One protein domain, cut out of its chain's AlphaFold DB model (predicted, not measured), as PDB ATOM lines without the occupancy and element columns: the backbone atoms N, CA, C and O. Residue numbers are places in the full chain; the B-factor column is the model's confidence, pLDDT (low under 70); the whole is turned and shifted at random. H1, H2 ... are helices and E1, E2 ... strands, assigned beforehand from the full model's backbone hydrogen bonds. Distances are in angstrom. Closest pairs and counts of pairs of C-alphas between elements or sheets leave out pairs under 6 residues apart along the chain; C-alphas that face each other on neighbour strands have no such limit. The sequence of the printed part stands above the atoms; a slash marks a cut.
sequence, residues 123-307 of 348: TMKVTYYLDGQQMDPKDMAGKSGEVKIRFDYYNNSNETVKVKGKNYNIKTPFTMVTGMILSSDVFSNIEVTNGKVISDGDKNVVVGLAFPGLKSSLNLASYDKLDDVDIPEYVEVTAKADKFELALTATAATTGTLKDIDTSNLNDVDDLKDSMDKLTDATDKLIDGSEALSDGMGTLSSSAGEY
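This is residues 123 to 307 of the 348 residues of an uncharacterized protein of Anaerobutyricum hallii (UniProt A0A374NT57). Two twisted sheets lie face to face as a sandwich, E2 E1 E3 E10 E7 and E8 E9 E6 E11, and the helices H3 and H4 cover the far face of the smaller sheet. Beyond the sheets, the hairpin of E4 and E5 makes one end of the long axis. The printed part has 185 residues, with named elements in the order E1 E2 H1 E3 E4 E5 E6 E7 E8 E9 H2 E10 E11 H3 H4, a mixed class of helices and strands. Neighbour strands are antiparallel, but E2 meets E1 only at a point. The whole is compact, with a radius of gyration of the C-alphas of 18.7 A, but elongated, spanning 58 by 33 by 30 A.

The larger sheet holds E2, residues 133 to 135; E1, 123 to 130, 23.9 A long, starting at C-alpha 123 (34.631, 23.617, 0.799); E3, 145 to 155, 32.4 A; E10, 234 to 241, 21.6 A; and E7, 187 to 193. The smaller holds E8, 195 to 199; E9, 203 to 210, 23.2 A; E6, 175 to 183, 26.3 A; and E11, 249 to 254. E4 is residues 158 to 163 and E5 166 to 171. H1 is 137 to 140, H2 214 to 217, H3 269 to 289, 29.5 A, and H4 291 to 307, 24.1 A, ending at C-alpha 307 (22.141, 15.752, 27.236).

In the larger sheet, twisted, N 127 and O 150 of E1 and E3 are 2.9 A apart, and N 147 and O 239 of E3 and E10 2.8 A, both within hydrogen-bond range. H1 only grazes this sheet. The parts of the two sheets that face each other are 9.3 A apart, centre to centre, their strands at 22 degrees. In the smaller sheet, N 180 of E6 and O 206 of E9 are 2.9 A apart, within hydrogen-bond range. H3 is on it, over E9, along the strands at 23 degrees on the local plane, at a height over the sheet of 10.9 A; the closest C-alphas of H3 and E9 are those of Ile 287 and Val 207, 6.6 A. H4 is on the same face, over E9 and E6, slantwise to the strands at 52 degrees to E6 on the local plane, at a height of 9.2 A. In H3 and H4 every O i to N i+4 pair is within hydrogen-bond range; H1 and H2 are too short for such a pair. E3 runs on into E4 at 50 degrees; in the hairpin, N 161 and O 168 are 2.9 A apart, within hydrogen-bond range. H2 has its Ser 217 C-alpha 5.6 A from that of Ile 170 in E5.

The C-alphas farthest apart are those of Gly 165 and Glu 306, 59.8 A. The printed part has no cut. The links H2 to E10 and E11 to H3 are long. The mean pLDDT of the printed part is 80.3; 51 residues are under 70, among them 256 to 267 and 282 to 305.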
ATOM      1  N   THR A 123      33.744  23.632  -0.372       95.00
ATOM      2  CA  THR A 123      34.631  23.617   0.799       95.00
ATOM      3  C   THR A 123      34.324  24.811   1.694       95.00
ATOM      4  O   THR A 123      34.204  25.930   1.203       95.00
ATOM      5  N   MET A 124      34.257  24.596   3.007       95.69
ATOM      6  CA  MET A 124      34.132  25.663   4.004       95.69
ATOM      7  C   MET A 124      35.472  25.891   4.703       95.69
ATOM      8  O   MET A 124      36.175  24.940   5.041       95.69
ATOM      9  N   LYS A 125      35.805  27.153   4.959       97.38
ATOM     10  CA  LYS A 125      36.920  27.547   5.816       97.38
ATOM     11  C   LYS A 125      36.425  28.549   6.841       97.38
ATOM     12  O   LYS A 125      35.777  29.527   6.482       97.38
ATOM     13  N   VAL A 126      36.776  28.324   8.100       97.75
ATOM     14  CA  VAL A 126      36.430  29.225   9.197       97.75
ATOM     15  C   VAL A 126      37.702  29.814   9.782       97.75
ATOM     16  O   VAL A 126      38.635  29.094  10.139       97.75
ATOM     17  N   THR A 127      37.757  31.139   9.862       98.19
ATOM     18  CA  THR A 127      38.877  31.874  10.455       98.19
ATOM     19  C   THR A 127      38.402  32.702  11.635       98.19
ATOM     20  O   THR A 127      37.329  33.300  11.592       98.19
ATOM     21  N   TYR A 128      39.209  32.721  12.694       97.88
ATOM     22  CA  TYR A 128      38.861  33.366  13.952       97.88
ATOM     23  C   TYR A 128      39.894  34.415  14.326       97.88
ATOM     24  O   TYR A 128      41.096  34.226  14.117       97.88
ATOM     25  N   TYR A 129      39.409  35.503  14.912       98.31
ATOM     26  CA  TYR A 129      40.220  36.593  15.419       98.31
ATOM     27  C   TYR A 129      39.760  36.964  16.827       98.31
ATOM     28  O   TYR A 129      38.557  37.004  17.088       98.31
ATOM     29  N   LEU A 130      40.719  37.274  17.697       97.88
ATOM     30  CA  LEU A 130      40.500  37.895  19.001       97.88
ATOM     31  C   LEU A 130      41.288  39.204  19.048       97.88
ATOM     32  O   LEU A 130      42.494  39.197  18.797       97.88
ATOM     33  N   ASP A 131      40.614  40.317  19.319       97.81
ATOM     34  CA  ASP A 131      41.187  41.669  19.341       97.81
ATOM     35  C   ASP A 131      42.000  41.975  18.064       97.81
ATOM     36  O   ASP A 131      43.111  42.510  18.090       97.81
ATOM     37  N   GLY A 132      41.462  41.549  16.914       97.06
ATOM     38  CA  GLY A 132      42.073  41.709  15.591       97.06
ATOM     39  C   GLY A 132      43.207  40.728  15.259       97.06
ATOM     40  O   GLY A 132      43.664  40.703  14.116       97.06
ATOM     41  N   GLN A 133      43.648  39.886  16.197       97.56
ATOM     42  CA  GLN A 133      44.687  38.883  15.957       97.56
ATOM     43  C   GLN A 133      44.080  37.544  15.553       97.56
ATOM     44  O   GLN A 133      43.291  36.966  16.297       97.56
ATOM     45  N   GLN A 134      44.479  37.027  14.390       97.69
ATOM     46  CA  GLN A 134      44.064  35.698  13.951       97.69
ATOM     47  C   GLN A 134      44.658  34.627  14.870       97.69
ATOM     48  O   GLN A 134      45.862  34.639  15.129       97.69
ATOM     49  N   MET A 135      43.844  33.677  15.323       95.19
ATOM     50  CA  MET A 135      44.315  32.564  16.150       95.19
ATOM     51  C   MET A 135      43.456  31.309  15.998       95.19
ATOM     52  O   MET A 135      42.379  31.343  15.403       95.19
ATOM     53  N   ASP A 136      43.965  30.185  16.507       93.56
ATOM     54  CA  ASP A 136      43.218  28.932  16.549       93.56
ATOM     55  C   ASP A 136      42.055  29.049  17.552       93.56
ATOM     56  O   ASP A 136      42.239  29.584  18.652       93.56
ATOM     57  N   PRO A 137      40.856  28.536  17.229       88.06
ATOM     58  CA  PRO A 137      39.706  28.594  18.129       88.06
ATOM     59  C   PRO A 137      39.963  27.938  19.497       88.06
ATOM     60  O   PRO A 137      39.389  28.371  20.497       88.06
ATOM     61  N   LYS A 138      40.856  26.941  19.593       89.88
ATOM     62  CA  LYS A 138      41.246  26.337  20.882       89.88
ATOM     63  C   LYS A 138      42.002  27.315  21.774       89.88
ATOM     64  O   LYS A 138      41.856  27.251  22.992       89.88
ATOM     65  N   ASP A 139      42.774  28.219  21.176       94.25
ATOM     66  CA  ASP A 139      43.514  29.251  21.897       94.25
ATOM     67  C   ASP A 139      42.622  30.436  22.283       94.25
ATOM     68  O   ASP A 139      42.999  31.216  23.158       94.25
ATOM     69  N   MET A 140      41.448  30.582  21.661       93.81
ATOM     70  CA  MET A 140      40.445  31.591  22.021       93.81
ATOM     71  C   MET A 140      39.553  31.166  23.181       93.81
ATOM     72  O   MET A 140      39.047  32.029  23.897       93.81
ATOM     73  N   ALA A 141      39.349  29.862  23.369       91.62
ATOM     74  CA  ALA A 141      38.411  29.326  24.350       91.62
ATOM     75  C   ALA A 141      38.622  29.928  25.754       91.62
ATOM     76  O   ALA A 141      39.714  29.877  26.323       91.62
ATOM     77  N   GLY A 142      37.557  30.505  26.317       93.12
ATOM     78  CA  GLY A 142      37.551  31.116  27.647       93.12
ATOM     79  C   GLY A 142      38.214  32.494  27.751       93.12
ATOM     80  O   GLY A 142      38.233  33.055  28.848       93.12
ATOM     81  N   LYS A 143      38.730  33.069  26.657       97.31
ATOM     82  CA  LYS A 143      39.241  34.451  26.628       97.31
ATOM     83  C   LYS A 143      38.121  35.448  26.336       97.31
ATOM     84  O   LYS A 143      37.160  35.116  25.652       97.31
ATOM     85  N   SER A 144      38.262  36.671  26.828       98.25
ATOM     86  CA  SER A 144      37.315  37.765  26.579       98.25
ATOM     87  C   SER A 144      37.954  38.797  25.649       98.25
ATOM     88  O   SER A 144      39.162  39.008  25.732       98.25
ATOM     89  N   GLY A 145      37.161  39.436  24.790       97.69
ATOM     90  CA  GLY A 145      37.651  40.417  23.819       97.69
ATOM     91  C   GLY A 145      36.695  40.623  22.647       97.69
ATOM     92  O   GLY A 145      35.565  40.129  22.655       97.69
ATOM     93  N   GLU A 146      37.151  41.360  21.642       98.31
ATOM     94  CA  GLU A 146      36.448  41.509  20.370       98.31
ATOM     95  C   GLU A 146      36.729  40.297  19.488       98.31
ATOM     96  O   GLU A 146      37.862  40.031  19.088       98.31
ATOM     97  N   VAL A 147      35.686  39.535  19.202       98.00
ATOM     98  CA  VAL A 147      35.753  38.326  18.399       98.00
ATOM     99  C   VAL A 147      35.262  38.621  16.997       98.00
ATOM    100  O   VAL A 147      34.245  39.284  16.805       98.00
ATOM    101  N   LYS A 148      35.966  38.059  16.017       98.50
ATOM    102  CA  LYS A 148      35.507  37.988  14.635       98.50
ATOM    103  C   LYS A 148      35.616  36.564  14.120       98.50
ATOM    104  O   LYS A 148      36.667  35.941  14.264       98.50
ATOM    105  N   ILE A 149      34.551  36.067  13.506       98.06
ATOM    106  CA  ILE A 149      34.468  34.731  12.914       98.06
ATOM    107  C   ILE A 149      34.077  34.902  11.455       98.06
ATOM    108  O   ILE A 149      33.037  35.481  11.158       98.06
ATOM    109  N   ARG A 150      34.905  34.407  10.542       98.19
ATOM    110  CA  ARG A 150      34.681  34.522   9.102       98.19
ATOM    111  C   ARG A 150      34.559  33.144   8.472       98.19
ATOM    112  O   ARG A 150      35.464  32.324   8.620       98.19
ATOM    113  N   PHE A 151      33.461  32.938   7.755       98.06
ATOM    114  CA  PHE A 151      33.130  31.740   6.996       98.06
ATOM    115  C   PHE A 151      33.307  32.031   5.509       98.06
ATOM    116  O   PHE A 151      32.501  32.737   4.904       98.06
ATOM    117  N   ASP A 152      34.366  31.486   4.927       98.06
ATOM    118  CA  ASP A 152      34.604  31.525   3.489       98.06
ATOM    119  C   ASP A 152      34.160  30.195   2.864       98.06
ATOM    120  O   ASP A 152      34.438  29.113   3.399       98.06
ATOM    121  N   TYR A 153      33.500  30.269   1.708       96.62
ATOM    122  CA  TYR A 153      33.046  29.099   0.960       96.62
ATOM    123  C   TYR A 153      33.701  29.059  -0.416       96.62
ATOM    124  O   TYR A 153      33.749  30.054  -1.140       96.62
ATOM    125  N   TYR A 154      34.172  27.882  -0.809       94.38
ATOM    126  CA  TYR A 154      34.848  27.663  -2.081       94.38
ATOM    127  C   TYR A 154      34.087  26.622  -2.882       94.38
ATOM    128  O   TYR A 154      34.053  25.446  -2.533       94.38
ATOM    129  N   ASN A 155      33.462  27.070  -3.962       92.81
ATOM    130  CA  ASN A 155      32.719  26.205  -4.860       92.81
ATOM    131  C   ASN A 155      33.681  25.457  -5.796       92.81
ATOM    132  O   ASN A 155      34.354  26.080  -6.623       92.81
ATOM    133  N   ASN A 156      33.744  24.137  -5.657       90.88
ATOM    134  CA  ASN A 156      34.587  23.243  -6.452       90.88
ATOM    135  C   ASN A 156      33.804  22.588  -7.601       90.88
ATOM    136  O   ASN A 156      34.395  21.955  -8.476       90.88
ATOM    137  N   SER A 157      32.478  22.754  -7.624       87.56
ATOM    138  CA  SER A 157      31.607  22.190  -8.647       87.56
ATOM    139  C   SER A 157      31.661  23.024  -9.923       87.56
ATOM    140  O   SER A 157      31.378  24.222  -9.913       87.56
ATOM    141  N   ASN A 158      32.012  22.377 -11.030       82.62
ATOM    142  CA  ASN A 158      32.048  22.995 -12.347       82.62
ATOM    143  C   ASN A 158      31.288  22.126 -13.347       82.62
ATOM    144  O   ASN A 158      31.438  20.905 -13.355       82.62
ATOM    145  N   GLU A 159      30.542  22.773 -14.233       79.31
ATOM    146  CA  GLU A 159      29.902  22.140 -15.374       79.31
ATOM    147  C   GLU A 159      30.284  22.862 -16.665       79.31
ATOM    148  O   GLU A 159      30.326  24.091 -16.751       79.31
ATOM    149  N   THR A 160      30.544  22.079 -17.711       80.19
ATOM    150  CA  THR A 160      30.726  22.627 -19.053       80.19
ATOM    151  C   THR A 160      29.372  22.717 -19.741       80.19
ATOM    152  O   THR A 160      28.798  21.703 -20.137       80.19
ATOM    153  N   VAL A 161      28.890  23.941 -19.940       79.19
ATOM    154  CA  VAL A 161      27.657  24.223 -20.681       79.19
ATOM    155  C   VAL A 161      27.971  24.743 -22.076       79.19
ATOM    156  O   VAL A 161      28.951  25.456 -22.305       79.19
ATOM    157  N   LYS A 162      27.121  24.395 -23.044       78.19
ATOM    158  CA  LYS A 162      27.264  24.840 -24.430       78.19
ATOM    159  C   LYS A 162      26.256  25.943 -24.729       78.19
ATOM    160  O   LYS A 162      25.071  25.672 -24.893       78.19
ATOM    161  N   VAL A 163      26.734  27.178 -24.863       76.94
ATOM    162  CA  VAL A 163      25.907  28.347 -25.193       76.94
ATOM    163  C   VAL A 163      26.268  28.824 -26.593       76.94
ATOM    164  O   VAL A 163      27.422  29.145 -26.877       76.94
ATOM    165  N   LYS A 164      25.286  28.838 -27.505       77.38
ATOM    166  CA  LYS A 164      25.458  29.286 -28.906       77.38
ATOM    167  C   LYS A 164      26.679  28.651 -29.608       77.38
ATOM    168  O   LYS A 164      27.394  29.304 -30.361       77.38
ATOM    169  N   GLY A 165      26.939  27.368 -29.340       82.94
ATOM    170  CA  GLY A 165      28.034  26.609 -29.956       82.94
ATOM    171  C   GLY A 165      29.401  26.730 -29.273       82.94
ATOM    172  O   GLY A 165      30.291  25.954 -29.614       82.94
ATOM    173  N   LYS A 166      29.561  27.631 -28.295       82.06
ATOM    174  CA  LYS A 166      30.780  27.782 -27.490       82.06
ATOM    175  C   LYS A 166      30.621  27.080 -26.143       82.06
ATOM    176  O   LYS A 166      29.541  27.099 -25.556       82.06
ATOM    177  N   ASN A 167      31.701  26.464 -25.674       83.19
ATOM    178  CA  ASN A 167      31.745  25.829 -24.362       83.19
ATOM    179  C   ASN A 167      32.143  26.869 -23.312       83.19
ATOM    180  O   ASN A 167      33.140  27.568 -23.487       83.19
ATOM    181  N   TYR A 168      31.376  26.932 -22.232       79.75
ATOM    182  CA  TYR A 168      31.642  27.752 -21.059       79.75
ATOM    183  C   TYR A 168      31.745  26.830 -19.854       79.75
ATOM    184  O   TYR A 168      30.902  25.953 -19.677       79.75
ATOM    185  N   ASN A 169      32.782  27.016 -19.045       78.50
ATOM    186  CA  ASN A 169      32.888  26.343 -17.760       78.50
ATOM    187  C   ASN A 169      32.232  27.244 -16.715       78.50
ATOM    188  O   ASN A 169      32.730  28.343 -16.470       78.50
ATOM    189  N   ILE A 170      31.104  26.812 -16.163       78.25
ATOM    190  CA  ILE A 170      30.348  27.564 -15.159       78.25
ATOM    191  C   ILE A 170      30.344  26.793 -13.847       78.25
ATOM    192  O   ILE A 170      30.413  25.564 -13.848       78.25
ATOM    193  N   LYS A 171      30.257  27.502 -12.722       82.75
ATOM    194  CA  LYS A 171      30.072  26.832 -11.438       82.75
ATOM    195  C   LYS A 171      28.609  26.494 -11.222       82.75
ATOM    196  O   LYS A 171      27.733  27.296 -11.546       82.75
ATOM    197  N   THR A 172      28.348  25.337 -10.625       84.00
ATOM    198  CA  THR A 172      27.008  25.016 -10.122       84.00
ATOM    199  C   THR A 172      26.657  26.039  -9.051       84.00
ATOM    200  O   THR A 172      27.450  26.219  -8.126       84.00
ATOM    201  N   PRO A 173      25.529  26.749  -9.139       80.56
ATOM    202  CA  PRO A 173      25.310  27.876  -8.261       80.56
ATOM    203  C   PRO A 173      24.758  27.379  -6.916       80.56
ATOM    204  O   PRO A 173      23.625  26.911  -6.815       80.56
ATOM    205  N   PHE A 174      25.605  27.435  -5.889       85.69
ATOM    206  CA  PHE A 174      25.258  27.065  -4.519       85.69
ATOM    207  C   PHE A 174      24.850  28.296  -3.712       85.69
ATOM    208  O   PHE A 174      25.476  29.349  -3.814       85.69
ATOM    209  N   THR A 175      23.854  28.119  -2.856       84.75
ATOM    210  CA  THR A 175      23.496  29.007  -1.754       84.75
ATOM    211  C   THR A 175      23.897  28.335  -0.445       84.75
ATOM    212  O   THR A 175      23.528  27.188  -0.186       84.75
ATOM    213  N   MET A 176      24.649  29.060   0.376       88.50
ATOM    214  CA  MET A 176      25.134  28.635   1.683       88.50
ATOM    215  C   MET A 176      24.406  29.444   2.751       88.50
ATOM    216  O   MET A 176      24.526  30.664   2.764       88.50
ATOM    217  N   VAL A 177      23.671  28.775   3.637       84.75
ATOM    218  CA  VAL A 177      22.990  29.395   4.784       84.75
ATOM    219  C   VAL A 177      23.705  28.948   6.050       84.75
ATOM    220  O   VAL A 177      23.693  27.755   6.356       84.75
ATOM    221  N   THR A 178      24.315  29.868   6.793       86.88
ATOM    222  CA  THR A 178      25.011  29.557   8.050       86.88
ATOM    223  C   THR A 178      24.266  30.122   9.238       86.88
ATOM    224  O   THR A 178      24.029  31.320   9.315       86.88
ATOM    225  N   GLY A 179      23.923  29.241  10.174       84.31
ATOM    226  CA  GLY A 179      23.271  29.572  11.431       84.31
ATOM    227  C   GLY A 179      24.219  29.409  12.614       84.31
ATOM    228  O   GLY A 179      24.958  28.421  12.702       84.31
ATOM    229  N   MET A 180      24.158  30.344  13.557       85.38
ATOM    230  CA  MET A 180      24.899  30.301  14.819       85.38
ATOM    231  C   MET A 180      23.996  30.748  15.962       85.38
ATOM    232  O   MET A 180      23.229  31.694  15.812       85.38
ATOM    233  N   ILE A 181      24.124  30.108  17.123       81.69
ATOM    234  CA  ILE A 181      23.486  30.584  18.356       81.69
ATOM    235  C   ILE A 181      24.563  31.155  19.261       81.69
ATOM    236  O   ILE A 181      25.491  30.450  19.662       81.69
ATOM    237  N   LEU A 182      24.394  32.418  19.622       87.00
ATOM    238  CA  LEU A 182      25.273  33.170  20.495       87.00
ATOM    239  C   LEU A 182      24.512  33.507  21.780       87.00
ATOM    240  O   LEU A 182      23.531  34.251  21.767       87.00
ATOM    241  N   SER A 183      24.948  32.924  22.898       85.81
ATOM    242  CA  SER A 183      24.354  33.193  24.214       85.81
ATOM    243  C   SER A 183      24.547  34.659  24.600       85.81
ATOM    244  O   SER A 183      25.675  35.147  24.526       85.81
ATOM    245  N   SER A 184      23.493  35.333  25.071       86.75
ATOM    246  CA  SER A 184      23.588  36.709  25.583       86.75
ATOM    247  C   SER A 184      24.455  36.821  26.847       86.75
ATOM    248  O   SER A 184      24.960  37.899  27.146       86.75
ATOM    249  N   ASP A 185      24.687  35.711  27.563       88.50
ATOM    250  CA  ASP A 185      25.618  35.661  28.703       88.50
ATOM    251  C   ASP A 185      27.089  35.781  28.274       88.50
ATOM    252  O   ASP A 185      27.940  36.197  29.059       88.50
ATOM    253  N   VAL A 186      27.397  35.362  27.042       91.81
ATOM    254  CA  VAL A 186      28.763  35.282  26.503       91.81
ATOM    255  C   VAL A 186      29.007  36.401  25.503       91.81
ATOM    256  O   VAL A 186      30.085  36.981  25.491       91.81
ATOM    257  N   PHE A 187      28.028  36.714  24.657       94.12
ATOM    258  CA  PHE A 187      28.189  37.619  23.528       94.12
ATOM    259  C   PHE A 187      27.312  38.861  23.662       94.12
ATOM    260  O   PHE A 187      26.150  38.799  24.054       94.12
ATOM    261  N   SER A 188      27.874  39.998  23.270       94.56
ATOM    262  CA  SER A 188      27.201  41.294  23.187       94.56
ATOM    263  C   SER A 188      27.687  42.045  21.948       94.56
ATOM    264  O   SER A 188      28.731  41.697  21.398       94.56
ATOM    265  N   ASN A 189      26.952  43.073  21.515       95.31
ATOM    266  CA  ASN A 189      27.287  43.874  20.328       95.31
ATOM    267  C   ASN A 189      27.559  42.994  19.097       95.31
ATOM    268  O   ASN A 189      28.621  43.078  18.487       95.31
ATOM    269  N   ILE A 190      26.627  42.080  18.821       95.50
ATOM    270  CA  ILE A 190      26.750  41.129  17.721       95.50
ATOM    271  C   ILE A 190      26.352  41.838  16.433       95.50
ATOM    272  O   ILE A 190      25.248  42.377  16.337       95.50
ATOM    273  N   GLU A 191      27.224  41.778  15.441       95.31
ATOM    274  CA  GLU A 191      26.953  42.217  14.082       95.31
ATOM    275  C   GLU A 191      27.286  41.076  13.121       95.31
ATOM    276  O   GLU A 191      28.109  40.199  13.403       95.31
ATOM    277  N   VAL A 192      26.616  41.067  11.974       93.81
ATOM    278  CA  VAL A 192      26.871  40.097  10.914       93.81
ATOM    279  C   VAL A 192      26.908  40.809   9.573       93.81
ATOM    280  O   VAL A 192      26.013  41.577   9.228       93.81
ATOM    281  N   THR A 193      27.955  40.531   8.815       92.62
ATOM    282  CA  THR A 193      28.072  40.890   7.407       92.62
ATOM    283  C   THR A 193      27.444  39.779   6.579       92.62
ATOM    284  O   THR A 193      27.736  38.600   6.802       92.62
ATOM    285  N   ASN A 194      26.615  40.164   5.605       88.50
ATOM    286  CA  ASN A 194      25.850  39.254   4.747       88.50
ATOM    287  C   ASN A 194      24.909  38.331   5.535       88.50
ATOM    288  O   ASN A 194      24.859  37.119   5.314       88.50
ATOM    289  N   GLY A 195      24.179  38.901   6.491       84.88
ATOM    290  CA  GLY A 195      23.243  38.159   7.320       84.88
ATOM    291  C   GLY A 195      22.386  39.057   8.198       84.88
ATOM    292  O   GLY A 195      22.396  40.280   8.064       84.88
ATOM    293  N   LYS A 196      21.689  38.439   9.149       82.56
ATOM    294  CA  LYS A 196      20.892  39.122  10.168       82.56
ATOM    295  C   LYS A 196      21.120  38.502  11.539       82.56
ATOM    296  O   LYS A 196      21.325  37.294  11.671       82.56
ATOM    297  N   VAL A 197      21.066  39.352  12.559       86.00
ATOM    298  CA  VAL A 197      20.998  38.938  13.961       86.00
ATOM    299  C   VAL A 197      19.549  39.048  14.414       86.00
ATOM    300  O   VAL A 197      18.927  40.102  14.281       86.00
ATOM    301  N   ILE A 198      19.021  37.960  14.955       79.31
ATOM    302  CA  ILE A 198      17.699  37.869  15.564       79.31
ATOM    303  C   ILE A 198      17.927  37.645  17.057       79.31
ATOM    304  O   ILE A 198      18.728  36.797  17.440       79.31
ATOM    305  N   SER A 199      17.256  38.411  17.910       76.44
ATOM    306  CA  SER A 199      17.365  38.271  19.365       76.44
ATOM    307  C   SER A 199      16.004  37.918  19.943       76.44
ATOM    308  O   SER A 199      15.024  38.597  19.640       76.44
ATOM    309  N   ASP A 200      15.944  36.884  20.782       66.62
ATOM    310  CA  ASP A 200      14.733  36.511  21.532       66.62
ATOM    311  C   ASP A 200      14.730  37.060  22.976       66.62
ATOM    312  O   ASP A 200      13.790  36.828  23.735       66.62
ATOM    313  N   GLY A 201      15.770  37.819  23.349       66.56
ATOM    314  CA  GLY A 201      16.000  38.364  24.690       66.56
ATOM    315  C   GLY A 201      17.030  37.579  25.507       66.56
ATOM    316  O   GLY A 201      17.882  38.193  26.150       66.56
ATOM    317  N   ASP A 202      17.030  36.248  25.416       67.06
ATOM    318  CA  ASP A 202      17.952  35.375  26.159       67.06
ATOM    319  C   ASP A 202      19.104  34.868  25.275       67.06
ATOM    320  O   ASP A 202      20.203  34.567  25.753       67.06
ATOM    321  N   LYS A 203      18.877  34.782  23.963       72.38
ATOM    322  CA  LYS A 203      19.824  34.295  22.962       72.38
ATOM    323  C   LYS A 203      19.779  35.168  21.717       72.38
ATOM    324  O   LYS A 203      18.766  35.771  21.370       72.38
ATOM    325  N   ASN A 204      20.902  35.186  21.014       81.56
ATOM    326  CA  ASN A 204      21.013  35.805  19.706       81.56
ATOM    327  C   ASN A 204      21.266  34.709  18.680       81.56
ATOM    328  O   ASN A 204      22.202  33.920  18.821       81.56
ATOM    329  N   VAL A 205      20.436  34.652  17.651       81.12
ATOM    330  CA  VAL A 205      20.639  33.780  16.506       81.12
ATOM    331  C   VAL A 205      21.142  34.610  15.345       81.12
ATOM    332  O   VAL A 205      20.561  35.625  14.976       81.12
ATOM    333  N   VAL A 206      22.264  34.179  14.788       85.81
ATOM    334  CA  VAL A 206      22.866  34.785  13.609       85.81
ATOM    335  C   VAL A 206      22.591  33.878  12.431       85.81
ATOM    336  O   VAL A 206      22.881  32.682  12.498       85.81
ATOM    337  N   VAL A 207      22.060  34.450  11.355       83.00
ATOM    338  CA  VAL A 207      21.856  33.755  10.085       83.00
ATOM    339  C   VAL A 207      22.555  34.535   8.988       83.00
ATOM    340  O   VAL A 207      22.241  35.698   8.760       83.00
ATOM    341  N   GLY A 208      23.520  33.903   8.331       84.31
ATOM    342  CA  GLY A 208      24.251  34.459   7.199       84.31
ATOM    343  C   GLY A 208      23.969  33.711   5.904       84.31
ATOM    344  O   GLY A 208      23.658  32.517   5.925       84.31
ATOM    345  N   LEU A 209      24.112  34.413   4.782       85.31
ATOM    346  CA  LEU A 209      23.934  33.877   3.440       85.31
ATOM    347  C   LEU A 209      25.162  34.145   2.564       85.31
ATOM    348  O   LEU A 209      25.728  35.234   2.592       85.31
ATOM    349  N   ALA A 210      25.554  33.166   1.748       89.88
ATOM    350  CA  ALA A 210      26.604  33.318   0.744       89.88
ATOM    351  C   ALA A 210      26.319  32.522  -0.543       89.88
ATOM    352  O   ALA A 210      25.691  31.465  -0.516       89.88
ATOM    353  N   PHE A 211      26.844  33.003  -1.669       88.50
ATOM    354  CA  PHE A 211      26.706  32.443  -3.016       88.50
ATOM    355  C   PHE A 211      28.085  32.237  -3.671       88.50
ATOM    356  O   PHE A 211      28.463  32.960  -4.603       88.50
ATOM    357  N   PRO A 212      28.887  31.269  -3.194       90.94
ATOM    358  CA  PRO A 212      30.282  31.139  -3.593       90.94
ATOM    359  C   PRO A 212      30.450  30.914  -5.098       90.94
ATOM    360  O   PRO A 212      30.033  29.894  -5.657       90.94
ATOM    361  N   GLY A 213      31.138  31.854  -5.751       85.75
ATOM    362  CA  GLY A 213      31.460  31.780  -7.172       85.75
ATOM    363  C   GLY A 213      30.346  32.239  -8.117       85.75
ATOM    364  O   GLY A 213      30.528  32.144  -9.333       85.75
ATOM    365  N   LEU A 214      29.224  32.758  -7.608       83.31
ATOM    366  CA  LEU A 214      28.149  33.284  -8.456       83.31
ATOM    367  C   LEU A 214      28.598  34.550  -9.205       83.31
ATOM    368  O   LEU A 214      28.445  34.629 -10.424       83.31
ATOM    369  N   LYS A 215      29.257  35.488  -8.507       79.50
ATOM    370  CA  LYS A 215      29.774  36.740  -9.090       79.50
ATOM    371  C   LYS A 215      30.728  36.496 -10.264       79.50
ATOM    372  O   LYS A 215      30.620  37.144 -11.305       79.50
ATOM    373  N   SER A 216      31.639  35.535 -10.110       79.00
ATOM    374  CA  SER A 216      32.579  35.145 -11.170       79.00
ATOM    375  C   SER A 216      31.895  34.401 -12.318       79.00
ATOM    376  O   SER A 216      32.201  34.676 -13.476       79.00
ATOM    377  N   SER A 217      30.934  33.518 -12.025       77.62
ATOM    378  CA  SER A 217      30.188  32.773 -13.052       77.62
ATOM    379  C   SER A 217      29.340  33.681 -13.946       77.62
ATOM    380  O   SER A 217      29.210  33.420 -15.138       77.62
ATOM    381  N   LEU A 218      28.808  34.772 -13.389       75.12
ATOM    382  CA  LEU A 218      28.044  35.782 -14.125       75.12
ATOM    383  C   LEU A 218      28.931  36.842 -14.808       75.12
ATOM    384  O   LEU A 218      28.423  37.678 -15.550       75.12
ATOM    385  N   ASN A 219      30.252  36.808 -14.584       74.38
ATOM    386  CA  ASN A 219      31.216  37.782 -15.105       74.38
ATOM    387  C   ASN A 219      30.796  39.248 -14.851       74.38
ATOM    388  O   ASN A 219      30.985  40.119 -15.702       74.38
ATOM    389  N   LEU A 220      30.210  39.521 -13.678       69.38
ATOM    390  CA  LEU A 220      29.590  40.818 -13.365       69.38
ATOM    391  C   LEU A 220      30.585  41.977 -13.403       69.38
ATOM    392  O   LEU A 220      30.234  43.067 -13.827       69.38
ATOM    393  N   ALA A 221      31.851  41.709 -13.073       66.94
ATOM    394  CA  ALA A 221      32.936  42.691 -13.117       66.94
ATOM    395  C   ALA A 221      33.233  43.252 -14.525       66.94
ATOM    396  O   ALA A 221      34.061  44.144 -14.663       66.94
ATOM    397  N   SER A 222      32.613  42.706 -15.576       68.88
ATOM    398  CA  SER A 222      32.720  43.226 -16.945       68.88
ATOM    399  C   SER A 222      31.597  44.196 -17.335       68.88
ATOM    400  O   SER A 222      31.591  44.677 -18.468       68.88
ATOM    401  N   TYR A 223      30.661  44.477 -16.420       68.19
ATOM    402  CA  TYR A 223      29.496  45.322 -16.661       68.19
ATOM    403  C   TYR A 223      29.395  46.434 -15.610       68.19
ATOM    404  O   TYR A 223      28.839  46.216 -14.540       68.19
ATOM    405  N   ASP A 224      29.820  47.649 -15.968       71.38
ATOM    406  CA  ASP A 224      29.797  48.848 -15.103       71.38
ATOM    407  C   ASP A 224      28.412  49.140 -14.474       71.38
ATOM    408  O   ASP A 224      28.295  49.769 -13.427       71.38
ATOM    409  N   LYS A 225      27.328  48.675 -15.111       66.81
ATOM    410  CA  LYS A 225      25.944  48.810 -14.619       66.81
ATOM    411  C   LYS A 225      25.600  47.909 -13.421       66.81
ATOM    412  O   LYS A 225      24.517  48.061 -12.866       66.81
ATOM    413  N   LEU A 226      26.459  46.948 -13.084       66.88
ATOM    414  CA  LEU A 226      26.242  45.956 -12.024       66.88
ATOM    415  C   LEU A 226      27.250  46.108 -10.874       66.88
ATOM    416  O   LEU A 226      27.310  45.246 -10.000       66.88
ATOM    417  N   ASP A 227      28.029  47.194 -10.861       68.00
ATOM    418  CA  ASP A 227      29.008  47.491  -9.807       68.00
ATOM    419  C   ASP A 227      28.365  47.676  -8.423       68.00
ATOM    420  O   ASP A 227      29.028  47.501  -7.401       68.00
ATOM    421  N   ASP A 228      27.076  48.017  -8.384       69.19
ATOM    422  CA  ASP A 228      26.295  48.222  -7.165       69.19
ATOM    423  C   ASP A 228      25.596  46.950  -6.652       69.19
ATOM    424  O   ASP A 228      25.028  46.965  -5.561       69.19
ATOM    425  N   VAL A 229      25.655  45.845  -7.402       68.69
ATOM    426  CA  VAL A 229      25.101  44.554  -6.977       68.69
ATOM    427  C   VAL A 229      26.127  43.836  -6.101       68.69
ATOM    428  O   VAL A 229      27.090  43.236  -6.594       68.69
ATOM    429  N   ASP A 230      25.913  43.871  -4.786       74.75
ATOM    430  CA  ASP A 230      26.722  43.111  -3.838       74.75
ATOM    431  C   ASP A 230      26.174  41.687  -3.700       74.75
ATOM    432  O   ASP A 230      25.077  41.466  -3.193       74.75
ATOM    433  N   ILE A 231      26.928  40.707  -4.200       81.19
ATOM    434  CA  ILE A 231      26.606  39.287  -4.045       81.19
ATOM    435  C   ILE A 231      27.456  38.746  -2.901       81.19
ATOM    436  O   ILE A 231      28.677  38.647  -3.065       81.19
ATOM    437  N   PRO A 232      26.841  38.321  -1.787       86.88
ATOM    438  CA  PRO A 232      27.565  37.713  -0.686       86.88
ATOM    439  C   PRO A 232      28.391  36.501  -1.119       86.88
ATOM    440  O   PRO A 232      27.849  35.545  -1.663       86.88
ATOM    441  N   GLU A 233      29.696  36.487  -0.841       89.88
ATOM    442  CA  GLU A 233      30.560  35.309  -1.066       89.88
ATOM    443  C   GLU A 233      31.044  34.659   0.243       89.88
ATOM    444  O   GLU A 233      31.606  33.564   0.230       89.88
ATOM    445  N   TYR A 234      30.802  35.314   1.379       95.25
ATOM    446  CA  TYR A 234      31.216  34.887   2.714       95.25
ATOM    447  C   TYR A 234      30.230  35.401   3.767       95.25
ATOM    448  O   TYR A 234      29.482  36.344   3.509       95.25
ATOM    449  N   VAL A 235      30.286  34.821   4.963       96.25
ATOM    450  CA  VAL A 235      29.590  35.322   6.158       96.25
ATOM    451  C   VAL A 235      30.643  35.741   7.177       96.25
ATOM    452  O   VAL A 235      31.613  35.015   7.401       96.25
ATOM    453  N   GLU A 236      30.487  36.905   7.802       98.12
ATOM    454  CA  GLU A 236      31.383  37.355   8.874       98.12
ATOM    455  C   GLU A 236      30.564  37.820  10.072       98.12
ATOM    456  O   GLU A 236      29.627  38.589   9.918       98.12
ATOM    457  N   VAL A 237      30.913  37.337  11.260       97.56
ATOM    458  CA  VAL A 237      30.251  37.674  12.520       97.56
ATOM    459  C   VAL A 237      31.258  38.361  13.422       97.56
ATOM    460  O   VAL A 237      32.328  37.806  13.684       97.56
ATOM    461  N   THR A 238      30.915  39.542  13.920       98.12
ATOM    462  CA  THR A 238      31.670  40.251  14.954       98.12
ATOM    463  C   THR A 238      30.846  40.305  16.229       98.12
ATOM    464  O   THR A 238      29.624  40.413  16.200       98.12
ATOM    465  N   ALA A 239      31.504  40.170  17.375       97.44
ATOM    466  CA  ALA A 239      30.854  40.285  18.673       97.44
ATOM    467  C   ALA A 239      31.882  40.598  19.754       97.44
ATOM    468  O   ALA A 239      33.037  40.184  19.674       97.44
ATOM    469  N   LYS A 240      31.454  41.243  20.835       97.94
ATOM    470  CA  LYS A 240      32.221  41.256  22.079       97.94
ATOM    471  C   LYS A 240      31.897  39.998  22.876       97.94
ATOM    472  O   LYS A 240      30.734  39.775  23.204       97.94
ATOM    473  N   ALA A 241      32.919  39.220  23.220       96.88
ATOM    474  CA  ALA A 241      32.785  37.997  24.001       96.88
ATOM    475  C   ALA A 241      33.333  38.167  25.429       96.88
ATOM    476  O   ALA A 241      34.432  38.693  25.615       96.88
ATOM    477  N   ASP A 242      32.607  37.669  26.431       96.62
ATOM    478  CA  ASP A 242      33.142  37.334  27.751       96.62
ATOM    479  C   ASP A 242      33.305  35.817  27.863       96.62
ATOM    480  O   ASP A 242      32.332  35.081  27.765       96.62
ATOM    481  N   LYS A 243      34.540  35.347  28.063       94.62
ATOM    482  CA  LYS A 243      34.902  33.921  28.095       94.62
ATOM    483  C   LYS A 243      34.374  33.164  26.879       94.62
ATOM    484  O   LYS A 243      33.534  32.279  27.003       94.62
ATOM    485  N   PHE A 244      34.918  33.509  25.718       94.19
ATOM    486  CA  PHE A 244      34.547  32.969  24.421       94.19
ATOM    487  C   PHE A 244      34.283  31.461  24.462       94.19
ATOM    488  O   PHE A 244      35.180  30.650  24.715       94.19
ATOM    489  N   GLU A 245      33.037  31.109  24.175       88.81
ATOM    490  CA  GLU A 245      32.557  29.749  24.012       88.81
ATOM    491  C   GLU A 245      31.539  29.764  22.878       88.81
ATOM    492  O   GLU A 245      30.516  30.444  22.955       88.81
ATOM    493  N   LEU A 246      31.839  29.038  21.804       84.25
ATOM    494  CA  LEU A 246      30.938  28.927  20.672       84.25
ATOM    495  C   LEU A 246      30.124  27.641  20.790       84.25
ATOM    496  O   LEU A 246      30.681  26.554  20.956       84.25
ATOM    497  N   ALA A 247      28.803  27.783  20.711       75.25
ATOM    498  CA  ALA A 247      27.879  26.660  20.696       75.25
ATOM    499  C   ALA A 247      27.793  26.042  19.284       75.25
ATOM    500  O   ALA A 247      28.757  26.032  18.520       75.25
ATOM    501  N   LEU A 248      26.631  25.483  18.938       75.81
ATOM    502  CA  LEU A 248      26.398  24.883  17.630       75.81
ATOM    503  C   LEU A 248      26.447  25.940  16.516       75.81
ATOM    504  O   LEU A 248      25.668  26.896  16.526       75.81
ATOM    505  N   THR A 249      27.288  25.673  15.522       84.69
ATOM    506  CA  THR A 249      27.269  26.319  14.208       84.69
ATOM    507  C   THR A 249      26.880  25.278  13.168       84.69
ATOM    508  O   THR A 249      27.414  24.167  13.179       84.69
ATOM    509  N   ALA A 250      25.961  25.626  12.274       85.88
ATOM    510  CA  ALA A 250      25.523  24.751  11.195       85.88
ATOM    511  C   ALA A 250      25.465  25.519   9.875       85.88
ATOM    512  O   ALA A 250      25.106  26.693   9.854       85.88
ATOM    513  N   THR A 251      25.781  24.835   8.777       87.31
ATOM    514  CA  THR A 251      25.678  25.391   7.428       87.31
ATOM    515  C   THR A 251      24.885  24.441   6.547       87.31
ATOM    516  O   THR A 251      25.223  23.262   6.459       87.31
ATOM    517  N   ALA A 252      23.863  24.957   5.870       85.94
ATOM    518  CA  ALA A 252      23.148  24.253   4.815       85.94
ATOM    519  C   ALA A 252      23.641  24.732   3.444       85.94
ATOM    520  O   ALA A 252      23.773  25.933   3.215       85.94
ATOM    521  N   ALA A 253      23.896  23.792   2.535       84.00
ATOM    522  CA  ALA A 253      24.259  24.068   1.149       84.00
ATOM    523  C   ALA A 253      23.125  23.603   0.233       84.00
ATOM    524  O   ALA A 253      22.706  22.449   0.307       84.00
ATOM    525  N   THR A 254      22.630  24.481  -0.635       80.94
ATOM    526  CA  THR A 254      21.545  24.170  -1.574       80.94
ATOM    527  C   THR A 254      21.818  24.729  -2.968       80.94
ATOM    528  O   THR A 254      22.463  25.757  -3.112       80.94
ATOM    529  N   THR A 255      21.330  24.054  -4.007       75.62
ATOM    530  CA  THR A 255      21.315  24.538  -5.400       75.62
ATOM    531  C   THR A 255      19.896  24.863  -5.876       75.62
ATOM    532  O   THR A 255      19.701  25.312  -7.003       75.62
ATOM    533  N   GLY A 256      18.879  24.593  -5.045       63.06
ATOM    534  CA  GLY A 256      17.464  24.703  -5.411       63.06
ATOM    535  C   GLY A 256      16.908  26.123  -5.341       63.06
ATOM    536  O   GLY A 256      16.057  26.472  -6.146       63.06
ATOM    537  N   THR A 257      17.437  26.956  -4.449       61.50
ATOM    538  CA  THR A 257      16.990  28.343  -4.200       61.50
ATOM    539  C   THR A 257      16.997  29.223  -5.447       61.50
ATOM    540  O   THR A 257      16.154  30.099  -5.590       61.50
ATOM    541  N   LEU A 258      17.925  28.977  -6.372       62.00
ATOM    542  CA  LEU A 258      18.055  29.758  -7.602       62.00
ATOM    543  C   LEU A 258      17.186  29.233  -8.751       62.00
ATOM    544  O   LEU A 258      16.998  29.941  -9.736       62.00
ATOM    545  N   LYS A 259      16.648  28.009  -8.649       60.88
ATOM    546  CA  LYS A 259      15.790  27.421  -9.693       60.88
ATOM    547  C   LYS A 259      14.414  28.075  -9.757       60.88
ATOM    548  O   LYS A 259      13.802  28.072 -10.820       60.88
ATOM    549  N   ASP A 260      13.958  28.634  -8.641       58.59
ATOM    550  CA  ASP A 260      12.657  29.296  -8.537       58.59
ATOM    551  C   ASP A 260      12.692  30.754  -9.031       58.59
ATOM    552  O   ASP A 260      11.651  31.405  -9.132       58.59
ATOM    553  N   ILE A 261      13.876  31.276  -9.377       61.06
ATOM    554  CA  ILE A 261      14.001  32.576 -10.038       61.06
ATOM    555  C   ILE A 261      13.608  32.397 -11.504       61.06
ATOM    556  O   ILE A 261      14.282  31.700 -12.266       61.06
ATOM    557  N   ASP A 262      12.522  33.052 -11.914       60.69
ATOM    558  CA  ASP A 262      12.095  33.078 -13.311       60.69
ATOM    559  C   ASP A 262      13.100  33.869 -14.164       60.69
ATOM    560  O   ASP A 262      13.092  35.098 -14.213       60.69
ATOM    561  N   THR A 263      13.982  33.135 -14.839       62.41
ATOM    562  CA  THR A 263      15.023  33.678 -15.722       62.41
ATOM    563  C   THR A 263      14.579  33.782 -17.181       62.41
ATOM    564  O   THR A 263      15.360  34.200 -18.035       62.41
ATOM    565  N   SER A 264      13.329  33.422 -17.496       64.62
ATOM    566  CA  SER A 264      12.844  33.343 -18.880       64.62
ATOM    567  C   SER A 264      12.756  34.699 -19.594       64.62
ATOM    568  O   SER A 264      12.738  34.735 -20.824       64.62
ATOM    569  N   ASN A 265      12.766  35.800 -18.836       57.09
ATOM    570  CA  ASN A 265      12.641  37.172 -19.339       57.09
ATOM    571  C   ASN A 265      13.936  37.999 -19.252       57.09
ATOM    572  O   ASN A 265      13.881  39.208 -19.449       57.09
ATOM    573  N   LEU A 266      15.088  37.381 -18.972       64.50
ATOM    574  CA  LEU A 266      16.383  38.071 -18.931       64.50
ATOM    575  C   LEU A 266      16.866  38.402 -20.350       64.50
ATOM    576  O   LEU A 266      17.551  37.589 -20.979       64.50
ATOM    577  N   ASN A 267      16.502  39.573 -20.872       66.50
ATOM    578  CA  ASN A 267      16.899  39.991 -22.215       66.50
ATOM    579  C   ASN A 267      18.094  40.948 -22.191       66.50
ATOM    580  O   ASN A 267      18.959  40.823 -23.057       66.50
ATOM    581  N   ASP A 268      18.186  41.812 -21.174       71.81
ATOM    582  CA  ASP A 268      19.252  42.806 -21.029       71.81
ATOM    583  C   ASP A 268      19.844  42.862 -19.600       71.81
ATOM    584  O   ASP A 268      19.377  42.216 -18.663       71.81
ATOM    585  N   VAL A 269      20.914  43.650 -19.424       68.75
ATOM    586  CA  VAL A 269      21.622  43.831 -18.137       68.75
ATOM    587  C   VAL A 269      20.724  44.433 -17.050       68.75
ATOM    588  O   VAL A 269      20.904  44.126 -15.874       68.75
ATOM    589  N   ASP A 270      19.748  45.253 -17.441       73.31
ATOM    590  CA  ASP A 270      18.805  45.863 -16.501       73.31
ATOM    591  C   ASP A 270      17.840  44.789 -15.930       73.31
ATOM    592  O   ASP A 270      17.605  44.765 -14.726       73.31
ATOM    593  N   ASP A 271      17.414  43.798 -16.730       73.62
ATOM    594  CA  ASP A 271      16.606  42.657 -16.249       73.62
ATOM    595  C   ASP A 271      17.400  41.744 -15.297       73.62
ATOM    596  O   ASP A 271      16.850  41.157 -14.356       73.62
ATOM    597  N   LEU A 272      18.707  41.601 -15.553       71.44
ATOM    598  CA  LEU A 272      19.612  40.865 -14.673       71.44
ATOM    599  C   LEU A 272      19.748  41.581 -13.330       71.44
ATOM    600  O   LEU A 272      19.662  40.919 -12.299       71.44
ATOM    601  N   LYS A 273      19.909  42.910 -13.335       72.75
ATOM    602  CA  LYS A 273      19.929  43.719 -12.113       72.75
ATOM    603  C   LYS A 273      18.631  43.555 -11.321       72.75
ATOM    604  O   LYS A 273      18.693  43.185 -10.157       72.75
ATOM    605  N   ASP A 274      17.476  43.692 -11.967       76.56
ATOM    606  CA  ASP A 274      16.171  43.517 -11.318       76.56
ATOM    607  C   ASP A 274      15.993  42.108 -10.725       76.56
ATOM    608  O   ASP A 274      15.381  41.923  -9.673       76.56
ATOM    609  N   SER A 275      16.514  41.083 -11.402       74.06
ATOM    610  CA  SER A 275      16.463  39.701 -10.914       74.06
ATOM    611  C   SER A 275      17.425  39.459  -9.752       74.06
ATOM    612  O   SER A 275      17.104  38.685  -8.852       74.06
ATOM    613  N   MET A 276      18.573  40.138  -9.745       72.69
ATOM    614  CA  MET A 276      19.503  40.147  -8.618       72.69
ATOM    615  C   MET A 276      18.909  40.876  -7.411       72.69
ATOM    616  O   MET A 276      18.987  40.349  -6.309       72.69
ATOM    617  N   ASP A 277      18.233  42.006  -7.613       73.94
ATOM    618  CA  ASP A 277      17.537  42.727  -6.543       73.94
ATOM    619  C   ASP A 277      16.403  41.868  -5.958       73.94
ATOM    620  O   ASP A 277      16.289  41.724  -4.743       73.94
ATOM    621  N   LYS A 278      15.625  41.171  -6.801       74.62
ATOM    622  CA  LYS A 278      14.624  40.187  -6.335       74.62
ATOM    623  C   LYS A 278      15.242  39.013  -5.584       74.62
ATOM    624  O   LYS A 278      14.619  38.491  -4.662       74.62
ATOM    625  N   LEU A 279      16.424  38.555  -5.994       70.88
ATOM    626  CA  LEU A 279      17.161  37.514  -5.281       70.88
ATOM    627  C   LEU A 279      17.628  38.016  -3.913       70.88
ATOM    628  O   LEU A 279      17.532  37.265  -2.945       70.88
ATOM    629  N   THR A 280      18.072  39.267  -3.816       68.19
ATOM    630  CA  THR A 280      18.384  39.929  -2.544       68.19
ATOM    631  C   THR A 280      17.135  40.039  -1.667       68.19
ATOM    632  O   THR A 280      17.155  39.592  -0.529       68.19
ATOM    633  N   ASP A 281      15.994  40.469  -2.209       70.50
ATOM    634  CA  ASP A 281      14.730  40.526  -1.459       70.50
ATOM    635  C   ASP A 281      14.251  39.139  -0.997       70.50
ATOM    636  O   ASP A 281      13.713  38.969   0.099       70.50
ATOM    637  N   ALA A 282      14.384  38.119  -1.849       66.94
ATOM    638  CA  ALA A 282      14.030  36.742  -1.513       66.94
ATOM    639  C   ALA A 282      14.988  36.158  -0.468       66.94
ATOM    640  O   ALA A 282      14.560  35.405   0.404       66.94
ATOM    641  N   THR A 283      16.262  36.537  -0.541       64.19
ATOM    642  CA  THR A 283      17.290  36.267   0.464       64.19
ATOM    643  C   THR A 283      16.917  36.897   1.796       64.19
ATOM    644  O   THR A 283      16.912  36.194   2.800       64.19
ATOM    645  N   ASP A 284      16.516  38.166   1.810       65.94
ATOM    646  CA  ASP A 284      16.088  38.861   3.022       65.94
ATOM    647  C   ASP A 284      14.841  38.207   3.619       65.94
ATOM    648  O   ASP A 284      14.788  37.945   4.817       65.94
ATOM    649  N   LYS A 285      13.871  37.810   2.786       66.44
ATOM    650  CA  LYS A 285      12.699  37.041   3.238       66.44
ATOM    651  C   LYS A 285      13.048  35.644   3.736       66.44
ATOM    652  O   LYS A 285      12.381  35.143   4.637       66.44
ATOM    653  N   LEU A 286      14.047  34.985   3.151       64.44
ATOM    654  CA  LEU A 286      14.548  33.698   3.634       64.44
ATOM    655  C   LEU A 286      15.243  33.873   4.986       64.44
ATOM    656  O   LEU A 286      15.056  33.048   5.876       64.44
ATOM    657  N   ILE A 287      15.999  34.957   5.151       61.41
ATOM    658  CA  ILE A 287      16.603  35.359   6.418       61.41
ATOM    659  C   ILE A 287      15.507  35.686   7.445       61.41
ATOM    660  O   ILE A 287      15.605  35.249   8.585       61.41
ATOM    661  N   ASP A 288      14.415  36.342   7.065       63.28
ATOM    662  CA  ASP A 288      13.267  36.551   7.953       63.28
ATOM    663  C   ASP A 288      12.576  35.219   8.303       63.28
ATOM    664  O   ASP A 288      12.312  34.927   9.465       63.28
ATOM    665  N   GLY A 289      12.356  34.340   7.320       58.03
ATOM    666  CA  GLY A 289      11.784  33.004   7.524       58.03
ATOM    667  C   GLY A 289      12.686  32.054   8.321       58.03
ATOM    668  O   GLY A 289      12.209  31.066   8.887       58.03
ATOM    669  N   SER A 290      13.981  32.361   8.411       55.03
ATOM    670  CA  SER A 290      14.941  31.622   9.226       55.03
ATOM    671  C   SER A 290      14.714  31.796  10.730       55.03
ATOM    672  O   SER A 290      15.306  31.046  11.500       55.03
ATOM    673  N   GLU A 291      13.792  32.667  11.162       54.50
ATOM    674  CA  GLU A 291      13.275  32.709  12.539       54.50
ATOM    675  C   GLU A 291      12.773  31.330  13.012       54.50
ATOM    676  O   GLU A 291      13.120  30.874  14.100       54.50
ATOM    677  N   ALA A 292      12.062  30.581  12.163       57.09
ATOM    678  CA  ALA A 292      11.602  29.236  12.521       57.09
ATOM    679  C   ALA A 292      12.762  28.227  12.650       57.09
ATOM    680  O   ALA A 292      12.733  27.316  13.483       57.09
ATOM    681  N   LEU A 293      13.808  28.384  11.829       55.50
ATOM    682  CA  LEU A 293      15.031  27.587  11.942       55.50
ATOM    683  C   LEU A 293      15.815  27.971  13.203       55.50
ATOM    684  O   LEU A 293      16.330  27.088  13.887       55.50
ATOM    685  N   SER A 294      15.859  29.261  13.529       54.12
ATOM    686  CA  SER A 294      16.426  29.823  14.752       54.12
ATOM    687  C   SER A 294      15.797  29.184  15.991       54.12
ATOM    688  O   SER A 294      16.524  28.665  16.840       54.12
ATOM    689  N   ASP A 295      14.468  29.084  16.042       60.34
ATOM    690  CA  ASP A 295      13.750  28.415  17.134       60.34
ATOM    691  C   ASP A 295      14.120  26.925  17.247       60.34
ATOM    692  O   ASP A 295      14.382  26.395  18.338       60.34
ATOM    693  N   GLY A 296      14.209  26.234  16.105       60.38
ATOM    694  CA  GLY A 296      14.638  24.836  16.038       60.38
ATOM    695  C   GLY A 296      16.083  24.636  16.513       60.38
ATOM    696  O   GLY A 296      16.371  23.730  17.301       60.38
ATOM    697  N   MET A 297      16.993  25.515  16.097       55.59
ATOM    698  CA  MET A 297      18.387  25.525  16.534       55.59
ATOM    699  C   MET A 297      18.485  25.836  18.038       55.59
ATOM    700  O   MET A 297      19.215  25.149  18.760       55.59
ATOM    701  N   GLY A 298      17.718  26.804  18.547       59.69
ATOM    702  CA  GLY A 298      17.634  27.139  19.971       59.69
ATOM    703  C   GLY A 298      17.182  25.952  20.827       59.69
ATOM    704  O   GLY A 298      17.771  25.673  21.884       59.69
ATOM    705  N   THR A 299      16.199  25.199  20.330       65.50
ATOM    706  CA  THR A 299      15.724  23.944  20.931       65.50
ATOM    707  C   THR A 299      16.821  22.879  20.941       65.50
ATOM    708  O   THR A 299      17.064  22.237  21.970       65.50
ATOM    709  N   LEU A 300      17.539  22.722  19.826       60.16
ATOM    710  CA  LEU A 300      18.641  21.772  19.693       60.16
ATOM    711  C   LEU A 300      19.789  22.083  20.659       60.16
ATOM    712  O   LEU A 300      20.236  21.195  21.383       60.16
ATOM    713  N   SER A 301      20.240  23.336  20.721       58.84
ATOM    714  CA  SER A 301      21.310  23.753  21.635       58.84
ATOM    715  C   SER A 301      20.952  23.465  23.095       58.84
ATOM    716  O   SER A 301      21.736  22.854  23.826       58.84
ATOM    717  N   SER A 302      19.723  23.803  23.496       65.88
ATOM    718  CA  SER A 302      19.224  23.528  24.849       65.88
ATOM    719  C   SER A 302      19.221  22.023  25.143       65.88
ATOM    720  O   SER A 302      19.770  21.585  26.156       65.88
ATOM    721  N   SER A 303      18.715  21.218  24.204       66.88
ATOM    722  CA  SER A 303      18.681  19.753  24.312       66.88
ATOM    723  C   SER A 303      20.084  19.132  24.382       66.88
ATOM    724  O   SER A 303      20.319  18.201  25.152       66.88
ATOM    725  N   ALA A 304      21.051  19.653  23.622       59.66
ATOM    726  CA  ALA A 304      22.443  19.204  23.667       59.66
ATOM    727  C   ALA A 304      23.111  19.530  25.018       59.66
ATOM    728  O   ALA A 304      23.868  18.714  25.562       59.66
ATOM    729  N   GLY A 305      22.793  20.694  25.594       65.81
ATOM    730  CA  GLY A 305      23.218  21.081  26.938       65.81
ATOM    731  C   GLY A 305      22.652  20.154  28.018       65.81
ATOM    732  O   GLY A 305      23.399  19.654  28.866       65.81
ATOM    733  N   GLU A 306      21.352  19.858  27.968       72.38
ATOM    734  CA  GLU A 306      20.698  18.898  28.870       72.38
ATOM    735  C   GLU A 306      21.279  17.492  28.737       72.38
ATOM    736  O   GLU A 306      21.594  16.849  29.743       72.38
ATOM    737  N   TYR A 307      21.504  17.034  27.505       61.62
ATOM    738  CA  TYR A 307      22.141  15.752  27.236       61.62
ATOM    739  C   TYR A 307      23.537  15.675  27.867       61.62
ATOM    740  O   TYR A 307      23.856  14.706  28.559       61.62
TER     741      TYR A 307